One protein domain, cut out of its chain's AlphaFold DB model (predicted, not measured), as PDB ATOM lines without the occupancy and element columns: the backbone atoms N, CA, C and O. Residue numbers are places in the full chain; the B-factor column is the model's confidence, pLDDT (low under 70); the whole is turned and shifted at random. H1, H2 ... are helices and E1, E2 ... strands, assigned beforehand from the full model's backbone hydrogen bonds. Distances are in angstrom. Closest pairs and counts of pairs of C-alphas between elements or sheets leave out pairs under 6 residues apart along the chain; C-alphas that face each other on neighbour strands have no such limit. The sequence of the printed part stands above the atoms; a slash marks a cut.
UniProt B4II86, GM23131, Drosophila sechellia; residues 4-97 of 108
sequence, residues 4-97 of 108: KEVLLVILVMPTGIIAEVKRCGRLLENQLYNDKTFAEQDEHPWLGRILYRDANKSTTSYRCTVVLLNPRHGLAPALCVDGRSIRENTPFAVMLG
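What this domain is: This is residues 4 to 97 of the 108 residues of the protein "GM23131" of Drosophila sechellia (UniProt B4II86). A small, strongly curled sheet of four strands, E1 to E4, like part of a barrel, forms a head, and a long arm, residues 4 to 21 with H1 at its far end, sticks out from it. Between arm and head, a loop with the short helix H2 swings away from the sheet. The 94 printed residues hold two named helices and four named strands, in the order H1 H2 E1 E2 E3 E4; the sheet runs E3 E2 E1 E4, antiparallel throughout. The class is mixed, with under half of the residues in named elements, and the whole is extended: radius of gyration of the C-alphas 21.8 A, spans 73 by 36 by 23 A.

How they stand to each other: H1, residues 4 to 12, and H2, residues 29 to 32, are apart, and neither is on the sheet. In H1 every O i to N i+4 pair is within hydrogen-bond range; H2 is too short for one. E1, residues 47 to 54, and E2, residues 60 to 70, form an antiparallel hairpin at 143 degrees, with N 48 and O 66 2.8 A apart. E2 bends by 78 degrees at residue 63 and forms a second hairpin with E3, residues 73 to 75, with N 75 and O 67 2.8 A apart. E1, E2 and E3 are a meander, each strand the antiparallel neighbour of the one before. E4, residues 89 to 96, is antiparallel to E1 at 151 degrees, with N 49 and O 95 2.8 A apart, completing a Greek key, a meander whose first strand neighbours the fourth.

Where its parts are: H1 begins at C-alpha 4 (-29.760, -25.506, -13.727) and measures 12.5 A; H2 measures 4.9 A. E1, E2, E3 and E4 measure 22.9, 25.2, 6.9 and 19.6 A; E4 ends at C-alpha 96 (17.749, -42.681, -3.418).

The domain as a whole: The C-alphas of Lys 4 and Asn 56, the two farthest apart, are 72.8 A apart. The printed part has no cut; the links H1 to H2, H2 to E1 and E3 to E4 are long. The pLDDT is under 70 at residues 12 to 21 and 84 to 85.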
ATOM      1  N   LYS A   4     -30.330 -26.858 -13.625       78.44
ATOM      2  CA  LYS A   4     -29.760 -25.506 -13.727       78.44
ATOM      3  C   LYS A   4     -28.980 -25.080 -12.481       78.44
ATOM      4  O   LYS A   4     -27.914 -24.497 -12.626       78.44
ATOM      5  N   GLU A   5     -29.477 -25.404 -11.288       75.56
ATOM      6  CA  GLU A   5     -28.800 -25.104 -10.017       75.56
ATOM      7  C   GLU A   5     -27.476 -25.872  -9.919       75.56
ATOM      8  O   GLU A   5     -26.446 -25.314  -9.556       75.56
ATOM      9  N   VAL A   6     -27.477 -27.144 -10.334       75.00
ATOM     10  CA  VAL A   6     -26.270 -27.988 -10.354       75.00
ATOM     11  C   VAL A   6     -25.240 -27.454 -11.353       75.00
ATOM     12  O   VAL A   6     -24.053 -27.391 -11.039       75.00
ATOM     13  N   LEU A   7     -25.685 -27.019 -12.538       75.88
ATOM     14  CA  LEU A   7     -24.809 -26.444 -13.562       75.88
ATOM     15  C   LEU A   7     -24.150 -25.139 -13.089       75.88
ATOM     16  O   LEU A   7     -22.974 -24.908 -13.359       75.88
ATOM     17  N   LEU A   8     -24.893 -24.311 -12.348       71.81
ATOM     18  CA  LEU A   8     -24.389 -23.052 -11.807       71.81
ATOM     19  C   LEU A   8     -23.311 -23.289 -10.738       71.81
ATOM     20  O   LEU A   8     -22.290 -22.611 -10.738       71.81
ATOM     21  N   VAL A   9     -23.481 -24.304  -9.884       73.31
ATOM     22  CA  VAL A   9     -22.478 -24.686  -8.871       73.31
ATOM     23  C   VAL A   9     -21.174 -25.164  -9.519       73.31
ATOM     24  O   VAL A   9     -20.097 -24.812  -9.048       73.31
ATOM     25  N   ILE A  10     -21.246 -25.917 -10.620       71.25
ATOM     26  CA  ILE A  10     -20.057 -26.426 -11.328       71.25
ATOM     27  C   ILE A  10     -19.277 -25.294 -12.015       71.25
ATOM     28  O   ILE A  10     -18.050 -25.308 -12.004       71.25
ATOM     29  N   LEU A  11     -19.971 -24.306 -12.589       70.19
ATOM     30  CA  LEU A  11     -19.340 -23.196 -13.316       70.19
ATOM     31  C   LEU A  11     -18.700 -22.141 -12.402       70.19
ATOM     32  O   LEU A  11     -17.808 -21.421 -12.843       70.19
ATOM     33  N   VAL A  12     -19.158 -22.030 -11.152       68.06
ATOM     34  CA  VAL A  12     -18.694 -21.004 -10.199       68.06
ATOM     35  C   VAL A  12     -17.595 -21.528  -9.272       68.06
ATOM     36  O   VAL A  12     -16.932 -20.728  -8.619       68.06
ATOM     37  N   MET A  13     -17.339 -22.842  -9.235       67.94
ATOM     38  CA  MET A  13     -16.172 -23.380  -8.534       67.94
ATOM     39  C   MET A  13     -14.905 -22.902  -9.252       67.94
ATOM     40  O   MET A  13     -14.629 -23.361 -10.365       67.94
ATOM     41  N   PRO A  14     -14.107 -22.000  -8.650       62.47
ATOM     42  CA  PRO A  14     -12.808 -21.701  -9.205       62.47
ATOM     43  C   PRO A  14     -12.036 -23.013  -9.163       62.47
ATOM     44  O   PRO A  14     -11.875 -23.610  -8.096       62.47
ATOM     45  N   THR A  15     -11.571 -23.487 -10.317       63.19
ATOM     46  CA  THR A  15     -10.544 -24.522 -10.356       63.19
ATOM     47  C   THR A  15      -9.320 -23.908  -9.697       63.19
ATOM     48  O   THR A  15      -8.539 -23.211 -10.346       63.19
ATOM     49  N   GLY A  16      -9.213 -24.062  -8.377       61.41
ATOM     50  CA  GLY A  16      -8.048 -23.638  -7.630       61.41
ATOM     51  C   GLY A  16      -6.857 -24.289  -8.303       61.41
ATOM     52  O   GLY A  16      -6.768 -25.515  -8.347       61.41
ATOM     53  N   ILE A  17      -5.990 -23.474  -8.900       61.19
ATOM     54  CA  ILE A  17      -4.701 -23.938  -9.391       61.19
ATOM     55  C   ILE A  17      -4.032 -24.556  -8.167       61.19
ATOM     56  O   ILE A  17      -3.693 -23.843  -7.221       61.19
ATOM     57  N   ILE A  18      -3.915 -25.884  -8.144       62.91
ATOM     58  CA  ILE A  18      -3.166 -26.585  -7.108       62.91
ATOM     59  C   ILE A  18      -1.709 -26.220  -7.375       62.91
ATOM     60  O   ILE A  18      -1.013 -26.876  -8.146       62.91
ATOM     61  N   ALA A  19      -1.257 -25.111  -6.798       61.19
ATOM     62  CA  ALA A  19       0.157 -24.847  -6.658       61.19
ATOM     63  C   ALA A  19       0.686 -25.949  -5.738       61.19
ATOM     64  O   ALA A  19       0.473 -25.917  -4.526       61.19
ATOM     65  N   GLU A  20       1.291 -26.981  -6.323       64.19
ATOM     66  CA  GLU A  20       1.954 -28.032  -5.568       64.19
ATOM     67  C   GLU A  20       3.107 -27.380  -4.799       64.19
ATOM     68  O   GLU A  20       4.169 -27.078  -5.347       64.19
ATOM     69  N   VAL A  21       2.867 -27.074  -3.522       69.94
ATOM     70  CA  VAL A  21       3.894 -26.536  -2.634       69.94
ATOM     71  C   VAL A  21       4.934 -27.633  -2.448       69.94
ATOM     72  O   VAL A  21       4.762 -28.537  -1.629       69.94
ATOM     73  N   LYS A  22       6.023 -27.567  -3.218       78.38
ATOM     74  CA  LYS A  22       7.182 -28.442  -3.037       78.38
ATOM     75  C   LYS A  22       7.832 -28.128  -1.696       78.38
ATOM     76  O   LYS A  22       8.605 -27.184  -1.573       78.38
ATOM     77  N   ARG A  23       7.500 -28.928  -0.685       85.75
ATOM     78  CA  ARG A  23       8.169 -28.900   0.617       85.75
ATOM     79  C   ARG A  23       9.545 -29.551   0.479       85.75
ATOM     80  O   ARG A  23       9.662 -30.630  -0.092       85.75
ATOM     81  N   CYS A  24      10.571 -28.902   1.011       89.44
ATOM     82  CA  CYS A  24      11.950 -29.386   1.030       89.44
ATOM     83  C   CYS A  24      12.497 -29.367   2.463       89.44
ATOM     84  O   CYS A  24      11.995 -28.618   3.298       89.44
ATOM     85  N   GLY A  25      13.520 -30.180   2.744       88.62
ATOM     86  CA  GLY A  25      14.262 -30.119   4.009       88.62
ATOM     87  C   GLY A  25      13.430 -30.399   5.265       88.62
ATOM     88  O   GLY A  25      13.637 -29.748   6.282       88.62
ATOM     89  N   ARG A  26      12.470 -31.336   5.202       88.94
ATOM     90  CA  ARG A  26      11.695 -31.775   6.378       88.94
ATOM     91  C   ARG A  26      12.642 -32.326   7.445       88.94
ATOM     92  O   ARG A  26      13.077 -33.462   7.329       88.94
ATOM     93  N   LEU A  27      12.881 -31.561   8.499       87.44
ATOM     94  CA  LEU A  27      13.671 -31.985   9.648       87.44
ATOM     95  C   LEU A  27      12.749 -32.274  10.835       87.44
ATOM     96  O   LEU A  27      11.855 -31.482  11.135       87.44
ATOM     97  N   LEU A  28      12.970 -33.404  11.500       90.94
ATOM     98  CA  LEU A  28      12.315 -33.755  12.754       90.94
ATOM     99  C   LEU A  28      13.358 -33.729  13.875       90.94
ATOM    100  O   LEU A  28      14.270 -34.551  13.892       90.94
ATOM    101  N   GLU A  29      13.233 -32.787  14.811       90.75
ATOM    102  CA  GLU A  29      14.214 -32.600  15.895       90.75
ATOM    103  C   GLU A  29      14.379 -33.853  16.759       90.75
ATOM    104  O   GLU A  29      15.488 -34.199  17.150       90.75
ATOM    105  N   ASN A  30      13.291 -34.583  17.007       91.94
ATOM    106  CA  ASN A  30      13.335 -35.823  17.776       91.94
ATOM    107  C   ASN A  30      14.087 -36.958  17.065       91.94
ATOM    108  O   ASN A  30      14.491 -37.900  17.735       91.94
ATOM    109  N   GLN A  31      14.232 -36.904  15.738       90.31
ATOM    110  CA  GLN A  31      15.085 -37.827  14.992       90.31
ATOM    111  C   GLN A  31      16.536 -37.339  15.011       90.31
ATOM    112  O   GLN A  31      17.423 -38.104  15.355       90.31
ATOM    113  N   LEU A  32      16.762 -36.040  14.802       87.69
ATOM    114  CA  LEU A  32      18.108 -35.459  14.818       87.69
ATOM    115  C   LEU A  32      18.847 -35.660  16.156       87.69
ATOM    116  O   LEU A  32      20.059 -35.859  16.166       87.69
ATOM    117  N   TYR A  33      18.129 -35.590  17.279       90.56
ATOM    118  CA  TYR A  33      18.694 -35.678  18.631       90.56
ATOM    119  C   TYR A  33      18.414 -37.025  19.320       90.56
ATOM    120  O   TYR A  33      18.250 -37.074  20.537       90.56
ATOM    121  N   ASN A  34      18.311 -38.121  18.559       90.44
ATOM    122  CA  ASN A  34      17.990 -39.448  19.105       90.44
ATOM    123  C   ASN A  34      19.212 -40.291  19.532       90.44
ATOM    124  O   ASN A  34      19.021 -41.432  19.955       90.44
ATOM    125  N   ASP A  35      20.434 -39.762  19.388       89.88
ATOM    126  CA  ASP A  35      21.720 -40.431  19.656       89.88
ATOM    127  C   ASP A  35      21.904 -41.795  18.955       89.88
ATOM    128  O   ASP A  35      22.772 -42.595  19.321       89.88
ATOM    129  N   LYS A  36      21.105 -42.090  17.920       88.94
ATOM    130  CA  LYS A  36      21.226 -43.327  17.151       88.94
ATOM    131  C   LYS A  36      22.357 -43.204  16.144       88.94
ATOM    132  O   LYS A  36      22.518 -42.207  15.451       88.94
ATOM    133  N   THR A  37      23.121 -44.282  16.010       86.88
ATOM    134  CA  THR A  37      24.167 -44.406  14.985       86.88
ATOM    135  C   THR A  37      23.604 -44.606  13.579       86.88
ATOM    136  O   THR A  37      24.314 -44.371  12.602       86.88
ATOM    137  N   PHE A  38      22.347 -45.040  13.468       86.31
ATOM    138  CA  PHE A  38      21.644 -45.259  12.209       86.31
ATOM    139  C   PHE A  38      20.389 -44.394  12.154       86.31
ATOM    140  O   PHE A  38      19.616 -44.366  13.113       86.31
ATOM    141  N   ALA A  39      20.203 -43.725  11.017       87.31
ATOM    142  CA  ALA A  39      19.026 -42.914  10.742       87.31
ATOM    143  C   ALA A  39      17.786 -43.793  10.506       87.31
ATOM    144  O   ALA A  39      17.891 -44.910   9.991       87.31
ATOM    145  N   GLU A  40      16.611 -43.274  10.855       86.62
ATOM    146  CA  GLU A  40      15.331 -43.931  10.571       86.62
ATOM    147  C   GLU A  40      15.012 -43.932   9.063       86.62
ATOM    148  O   GLU A  40      15.543 -43.125   8.293       86.62
ATOM    149  N   GLN A  41      14.078 -44.798   8.641       82.12
ATOM    150  CA  GLN A  41      13.819 -45.093   7.223       82.12
ATOM    151  C   GLN A  41      13.480 -43.864   6.353       82.12
ATOM    152  O   GLN A  41      13.782 -43.851   5.161       82.12
ATOM    153  N   ASP A  42      12.941 -42.808   6.961       84.75
ATOM    154  CA  ASP A  42      12.506 -41.580   6.287       84.75
ATOM    155  C   ASP A  42      13.096 -40.307   6.916       84.75
ATOM    156  O   ASP A  42      12.553 -39.213   6.752       84.75
ATOM    157  N   GLU A  43      14.192 -40.428   7.666       89.06
ATOM    158  CA  GLU A  43      14.795 -39.291   8.373       89.06
ATOM    159  C   GLU A  43      15.481 -38.304   7.416       89.06
ATOM    160  O   GLU A  43      15.416 -37.084   7.586       89.06
ATOM    161  N   HIS A  44      16.099 -38.828   6.356       90.56
ATOM    162  CA  HIS A  44      16.807 -38.035   5.352       90.56
ATOM    163  C   HIS A  44      16.419 -38.453   3.923       90.56
ATOM    164  O   HIS A  44      17.260 -38.937   3.161       90.56
ATOM    165  N   PRO A  45      15.155 -38.241   3.507       88.94
ATOM    166  CA  PRO A  45      14.624 -38.750   2.238       88.94
ATOM    167  C   PRO A  45      15.266 -38.104   0.999       88.94
ATOM    168  O   PRO A  45      15.106 -38.585  -0.119       88.94
ATOM    169  N   TRP A  46      15.997 -37.002   1.182       91.69
ATOM    170  CA  TRP A  46      16.765 -36.342   0.128       91.69
ATOM    171  C   TRP A  46      18.178 -36.913  -0.046       91.69
ATOM    172  O   TRP A  46      18.877 -36.473  -0.955       91.69
ATOM    173  N   LEU A  47      18.638 -37.845   0.794       92.38
ATOM    174  CA  LEU A  47      19.954 -38.458   0.632       92.38
ATOM    175  C   LEU A  47      19.921 -39.609  -0.376       92.38
ATOM    176  O   LEU A  47      19.026 -40.455  -0.392       92.38
ATOM    177  N   GLY A  48      20.950 -39.643  -1.216       92.44
ATOM    178  CA  GLY A  48      21.204 -40.715  -2.162       92.44
ATOM    179  C   GLY A  48      22.682 -41.018  -2.316       92.44
ATOM    180  O   GLY A  48      23.551 -40.334  -1.777       92.44
ATOM    181  N   ARG A  49      22.969 -42.046  -3.107       92.56
ATOM    182  CA  ARG A  49      24.314 -42.538  -3.400       92.56
ATOM    183  C   ARG A  49      24.557 -42.491  -4.898       92.56
ATOM    184  O   ARG A  49      23.669 -42.813  -5.686       92.56
ATOM    185  N   ILE A  50      25.767 -42.115  -5.288       92.38
ATOM    186  CA  ILE A  50      26.197 -42.150  -6.687       92.38
ATOM    187  C   ILE A  50      26.748 -43.544  -6.992       92.38
ATOM    188  O   ILE A  50      27.591 -44.063  -6.254       92.38
ATOM    189  N   LEU A  51      26.261 -44.136  -8.082       90.94
ATOM    190  CA  LEU A  51      26.660 -45.446  -8.575       90.94
ATOM    191  C   LEU A  51      27.754 -45.276  -9.615       90.94
ATOM    192  O   LEU A  51      27.576 -44.571 -10.613       90.94
ATOM    193  N   TYR A  52      28.857 -45.978  -9.387       90.81
ATOM    194  CA  TYR A  52      30.016 -45.988 -10.263       90.81
ATOM    195  C   TYR A  52      30.169 -47.349 -10.923       90.81
ATOM    196  O   TYR A  52      30.092 -48.383 -10.253       90.81
ATOM    197  N   ARG A  53      30.429 -47.337 -12.229       87.94
ATOM    198  CA  ARG A  53      30.798 -48.521 -13.001       87.94
ATOM    199  C   ARG A  53      32.305 -48.535 -13.194       87.94
ATOM    200  O   ARG A  53      32.855 -47.574 -13.727       87.94
ATOM    201  N   ASP A  54      32.944 -49.615 -12.769       85.00
ATOM    202  CA  ASP A  54      34.355 -49.861 -13.056       85.00
ATOM    203  C   ASP A  54      34.505 -50.232 -14.542       85.00
ATOM    204  O   ASP A  54      33.763 -51.068 -15.058       85.00
ATOM    205  N   ALA A  55      35.432 -49.597 -15.257       76.75
ATOM    206  CA  ALA A  55      35.672 -49.895 -16.671       76.75
ATOM    207  C   ALA A  55      36.204 -51.323 -16.893       76.75
ATOM    208  O   ALA A  55      35.976 -51.915 -17.947       76.75
ATOM    209  N   ASN A  56      36.890 -51.885 -15.894       79.00
ATOM    210  CA  ASN A  56      37.563 -53.179 -15.971       79.00
ATOM    211  C   ASN A  56      36.799 -54.300 -15.253       79.00
ATOM    212  O   ASN A  56      37.209 -55.460 -15.315       79.00
ATOM    213  N   LYS A  57      35.710 -53.983 -14.540       74.50
ATOM    214  CA  LYS A  57      34.933 -54.953 -13.757       74.50
ATOM    215  C   LYS A  57      33.438 -54.717 -13.930       74.50
ATOM    216  O   LYS A  57      32.969 -53.590 -13.936       74.50
ATOM    217  N   SER A  58      32.653 -55.790 -13.948       74.25
ATOM    218  CA  SER A  58      31.183 -55.707 -13.940       74.25
ATOM    219  C   SER A  58      30.598 -55.266 -12.588       74.25
ATOM    220  O   SER A  58      29.380 -55.222 -12.418       74.25
ATOM    221  N   THR A  59      31.444 -54.945 -11.606       78.62
ATOM    222  CA  THR A  59      31.028 -54.574 -10.254       78.62
ATOM    223  C   THR A  59      30.655 -53.101 -10.164       78.62
ATOM    224  O   THR A  59      31.393 -52.228 -10.622       78.62
ATOM    225  N   THR A  60      29.531 -52.823  -9.505       81.94
ATOM    226  CA  THR A  60      29.108 -51.461  -9.159       81.94
ATOM    227  C   THR A  60      29.631 -51.092  -7.775       81.94
ATOM    228  O   THR A  60      29.603 -51.921  -6.867       81.94
ATOM    229  N   SER A  61      30.104 -49.857  -7.602       84.19
ATOM    230  CA  SER A  61      30.547 -49.350  -6.297       84.19
ATOM    231  C   SER A  61      29.848 -48.048  -5.916       84.19
ATOM    232  O   SER A  61      29.391 -47.294  -6.777       84.19
ATOM    233  N   TYR A  62      29.790 -47.792  -4.610       83.69
ATOM    234  CA  TYR A  62      29.238 -46.579  -4.018       83.69
ATOM    235  C   TYR A  62      30.362 -45.838  -3.299       83.69
ATOM    236  O   TYR A  62      31.002 -46.410  -2.418       83.69
ATOM    237  N   ARG A  63      30.619 -44.585  -3.676       81.88
ATOM    238  CA  ARG A  63      31.733 -43.798  -3.108       81.88
ATOM    239  C   ARG A  63      31.331 -42.423  -2.605       81.88
ATOM    240  O   ARG A  63      31.975 -41.895  -1.710       81.88
ATOM    241  N   CYS A  64      30.275 -41.860  -3.179       90.69
ATOM    242  CA  CYS A  64      29.827 -40.513  -2.881       90.69
ATOM    243  C   CYS A  64      28.338 -40.480  -2.565       90.69
ATOM    244  O   CYS A  64      27.547 -41.243  -3.130       90.69
ATOM    245  N   THR A  65      27.983 -39.532  -1.706       92.81
ATOM    246  CA  THR A  65      26.609 -39.148  -1.391       92.81
ATOM    247  C   THR A  65      26.172 -37.999  -2.298       92.81
ATOM    248  O   THR A  65      26.988 -37.180  -2.726       92.81
ATOM    249  N   VAL A  66      24.875 -37.929  -2.580       95.12
ATOM    250  CA  VAL A  66      24.220 -36.843  -3.313       95.12
ATOM    251  C   VAL A  66      22.961 -36.409  -2.566       95.12
ATOM    252  O   VAL A  66      22.272 -37.236  -1.973       95.12
ATOM    253  N   VAL A  67      22.668 -35.111  -2.583       95.44
ATOM    254  CA  VAL A  67      21.482 -34.514  -1.955       95.44
ATOM    255  C   VAL A  67      20.489 -34.101  -3.035       95.44
ATOM    256  O   VAL A  67      20.829 -33.311  -3.912       95.44
ATOM    257  N   LEU A  68      19.257 -34.597  -2.981       94.50
ATOM    258  CA  LEU A  68      18.186 -34.223  -3.899       94.50
ATOM    259  C   LEU A  68      17.724 -32.783  -3.626       94.50
ATOM    260  O   LEU A  68      17.172 -32.489  -2.568       94.50
ATOM    261  N   LEU A  69      17.917 -31.887  -4.596       93.44
ATOM    262  CA  LEU A  69      17.446 -30.497  -4.521       93.44
ATOM    263  C   LEU A  69      16.012 -30.364  -5.038       93.44
ATOM    264  O   LEU A  69      15.204 -29.596  -4.522       93.44
ATOM    265  N   ASN A  70      15.709 -31.092  -6.110       90.44
ATOM    266  CA  ASN A  70      14.398 -31.156  -6.744       90.44
ATOM    267  C   ASN A  70      14.286 -32.482  -7.525       90.44
ATOM    268  O   ASN A  70      15.299 -33.162  -7.674       90.44
ATOM    269  N   PRO A  71      13.115 -32.844  -8.091       90.25
ATOM    270  CA  PRO A  71      12.902 -34.160  -8.707       90.25
ATOM    271  C   PRO A  71      13.877 -34.571  -9.825       90.25
ATOM    272  O   PRO A  71      13.848 -35.722 -10.243       90.25
ATOM    273  N   ARG A  72      14.697 -33.654 -10.356       92.56
ATOM    274  CA  ARG A  72      15.646 -33.938 -11.446       92.56
ATOM    275  C   ARG A  72      17.084 -33.494 -11.174       92.56
ATOM    276  O   ARG A  72      17.928 -33.684 -12.040       92.56
ATOM    277  N   HIS A  73      17.372 -32.898 -10.017       94.69
ATOM    278  CA  HIS A  73      18.699 -32.348  -9.730       94.69
ATOM    279  C   HIS A  73      19.181 -32.772  -8.349       94.69
ATOM    280  O   HIS A  73      18.473 -32.607  -7.352       94.69
ATOM    281  N   GLY A  74      20.412 -33.275  -8.311       94.44
ATOM    282  CA  GLY A  74      21.141 -33.586  -7.092       94.44
ATOM    283  C   GLY A  74      22.377 -32.702  -6.939       94.44
ATOM    284  O   GLY A  74      22.969 -32.280  -7.931       94.44
ATOM    285  N   LEU A  75      22.764 -32.437  -5.697       95.88
ATOM    286  CA  LEU A  75      23.985 -31.738  -5.320       95.88
ATOM    287  C   LEU A  75      25.004 -32.742  -4.781       95.88
ATOM    288  O   LEU A  75      24.698 -33.507  -3.867       95.88
ATOM    289  N   ALA A  76      26.213 -32.722  -5.331       94.56
ATOM    290  CA  ALA A  76      27.328 -33.550  -4.890       94.56
ATOM    291  C   ALA A  76      28.656 -32.785  -5.037       94.56
ATOM    292  O   ALA A  76      28.730 -31.844  -5.835       94.56
ATOM    293  N   PRO A  77      29.717 -33.176  -4.310       93.06
ATOM    294  CA  PRO A  77      31.052 -32.628  -4.529       93.06
ATOM    295  C   PRO A  77      31.524 -32.851  -5.973       93.06
ATOM    296  O   PRO A  77      31.334 -33.934  -6.525       93.06
ATOM    297  N   ALA A  78      32.200 -31.866  -6.572       91.12
ATOM    298  CA  ALA A  78      32.679 -31.959  -7.958       91.12
ATOM    299  C   ALA A  78      33.588 -33.182  -8.197       91.12
ATOM    300  O   ALA A  78      33.457 -33.852  -9.215       91.12
ATOM    301  N   LEU A  79      34.419 -33.540  -7.211       89.69
ATOM    302  CA  LEU A  79      35.297 -34.722  -7.240       89.69
ATOM    303  C   LEU A  79      34.542 -36.052  -7.440       89.69
ATOM    304  O   LEU A  79      35.140 -37.057  -7.814       89.69
ATOM    305  N   CYS A  80      33.235 -36.082  -7.174       91.00
ATOM    306  CA  CYS A  80      32.397 -37.261  -7.355       91.00
ATOM    307  C   CYS A  80      31.914 -37.448  -8.800       91.00
ATOM    308  O   CYS A  80      31.461 -38.543  -9.135       91.00
ATOM    309  N   VAL A  81      31.995 -36.415  -9.644       88.56
ATOM    310  CA  VAL A  81      31.527 -36.446 -11.043       88.56
ATOM    311  C   VAL A  81      32.579 -36.014 -12.063       88.56
ATOM    312  O   VAL A  81      32.433 -36.329 -13.239       88.56
ATOM    313  N   ASP A  82      33.661 -35.378 -11.615       84.44
ATOM    314  CA  ASP A  82      34.806 -35.012 -12.441       84.44
ATOM    315  C   ASP A  82      36.148 -35.326 -11.744       84.44
ATOM    316  O   ASP A  82      36.254 -35.330 -10.516       84.44
ATOM    317  N   GLY A  83      37.190 -35.597 -12.534       78.50
ATOM    318  CA  GLY A  83      38.555 -35.839 -12.061       78.50
ATOM    319  C   GLY A  83      39.190 -37.166 -12.499       78.50
ATOM    320  O   GLY A  83      38.583 -38.036 -13.124       78.50
ATOM    321  N   ARG A  84      40.478 -37.337 -12.159       69.94
ATOM    322  CA  ARG A  84      41.291 -38.490 -12.598       69.94
ATOM    323  C   ARG A  84      40.802 -39.836 -12.050       69.94
ATOM    324  O   ARG A  84      40.853 -40.818 -12.782       69.94
ATOM    325  N   SER A  85      40.294 -39.878 -10.816       67.12
ATOM    326  CA  SER A  85      39.770 -41.094 -10.164       67.12
ATOM    327  C   SER A  85      38.497 -41.651 -10.817       67.12
ATOM    328  O   SER A  85      38.147 -42.811 -10.595       67.12
ATOM    329  N   ILE A  86      37.819 -40.846 -11.641       72.50
ATOM    330  CA  ILE A  86      36.578 -41.206 -12.339       72.50
ATOM    331  C   ILE A  86      36.837 -41.887 -13.684       72.50
ATOM    332  O   ILE A  86      35.982 -42.610 -14.195       72.50
ATOM    333  N   ARG A  87      38.049 -41.750 -14.234       70.44
ATOM    334  CA  ARG A  87      38.430 -42.408 -15.494       70.44
ATOM    335  C   ARG A  87      38.323 -43.929 -15.426       70.44
ATOM    336  O   ARG A  87      38.000 -44.560 -16.422       70.44
ATOM    337  N   GLU A  88      38.570 -44.497 -14.253       78.69
ATOM    338  CA  GLU A  88      38.451 -45.937 -14.011       78.69
ATOM    339  C   GLU A  88      37.066 -46.325 -13.485       78.69
ATOM    340  O   GLU A  88      36.675 -47.481 -13.576       78.69
ATOM    341  N   ASN A  89      36.325 -45.369 -12.917       85.12
ATOM    342  CA  ASN A  89      35.044 -45.590 -12.257       85.12
ATOM    343  C   ASN A  89      34.072 -44.480 -12.654       85.12
ATOM    344  O   ASN A  89      34.044 -43.423 -12.028       85.12
ATOM    345  N   THR A  90      33.292 -44.710 -13.707       87.75
ATOM    346  CA  THR A  90      32.409 -43.690 -14.281       87.75
ATOM    347  C   THR A  90      31.076 -43.648 -13.527       87.75
ATOM    348  O   THR A  90      30.423 -44.693 -13.410       87.75
ATOM    349  N   PRO A  91      30.637 -42.483 -13.010       91.00
ATOM    350  CA  PRO A  91      29.314 -42.341 -12.420       91.00
ATOM    351  C   PRO A  91      28.248 -42.504 -13.506       91.00
ATOM    352  O   PRO A  91      28.365 -41.921 -14.583       91.00
ATOM    353  N   PHE A  92      27.203 -43.287 -13.239       90.31
ATOM    354  CA  PHE A  92      26.151 -43.541 -14.235       90.31
ATOM    355  C   PHE A  92      24.724 -43.440 -13.694       90.31
ATOM    356  O   PHE A  92      23.790 -43.327 -14.485       90.31
ATOM    357  N   ALA A  93      24.529 -43.496 -12.375       92.00
ATOM    358  CA  ALA A  93      23.207 -43.411 -11.767       92.00
ATOM    359  C   ALA A  93      23.268 -42.855 -10.340       92.00
ATOM    360  O   ALA A  93      24.327 -42.812  -9.711       92.00
ATOM    361  N   VAL A  94      22.101 -42.462  -9.835       92.75
ATOM    362  CA  VAL A  94      21.866 -42.090  -8.440       92.75
ATOM    363  C   VAL A  94      20.809 -43.028  -7.869       92.75
ATOM    364  O   VAL A  94      19.769 -43.231  -8.490       92.75
ATOM    365  N   MET A  95      21.071 -43.586  -6.691       91.44
ATOM    366  CA  MET A  95      20.113 -44.378  -5.919       91.44
ATOM    367  C   MET A  95      19.675 -43.570  -4.702       91.44
ATOM    368  O   MET A  95      20.515 -43.097  -3.942       91.44
ATOM    369  N   LEU A  96      18.367 -43.398  -4.536       89.81
ATOM    370  CA  LEU A  96      17.749 -42.681  -3.418       89.81
ATOM    371  C   LEU A  96      17.073 -43.681  -2.478       89.81
ATOM    372  O   LEU A  96      16.618 -44.728  -2.934       89.81
ATOM    373  N   GLY A  97      16.984 -43.341  -1.192       81.06
ATOM    374  CA  GLY A  97      16.238 -44.137  -0.208       81.06
ATOM    375  C   GLY A  97      16.894 -45.461   0.205       81.06
ATOM    376  O   GLY A  97      16.248 -46.278   0.855       81.06
TER     377      GLY A  97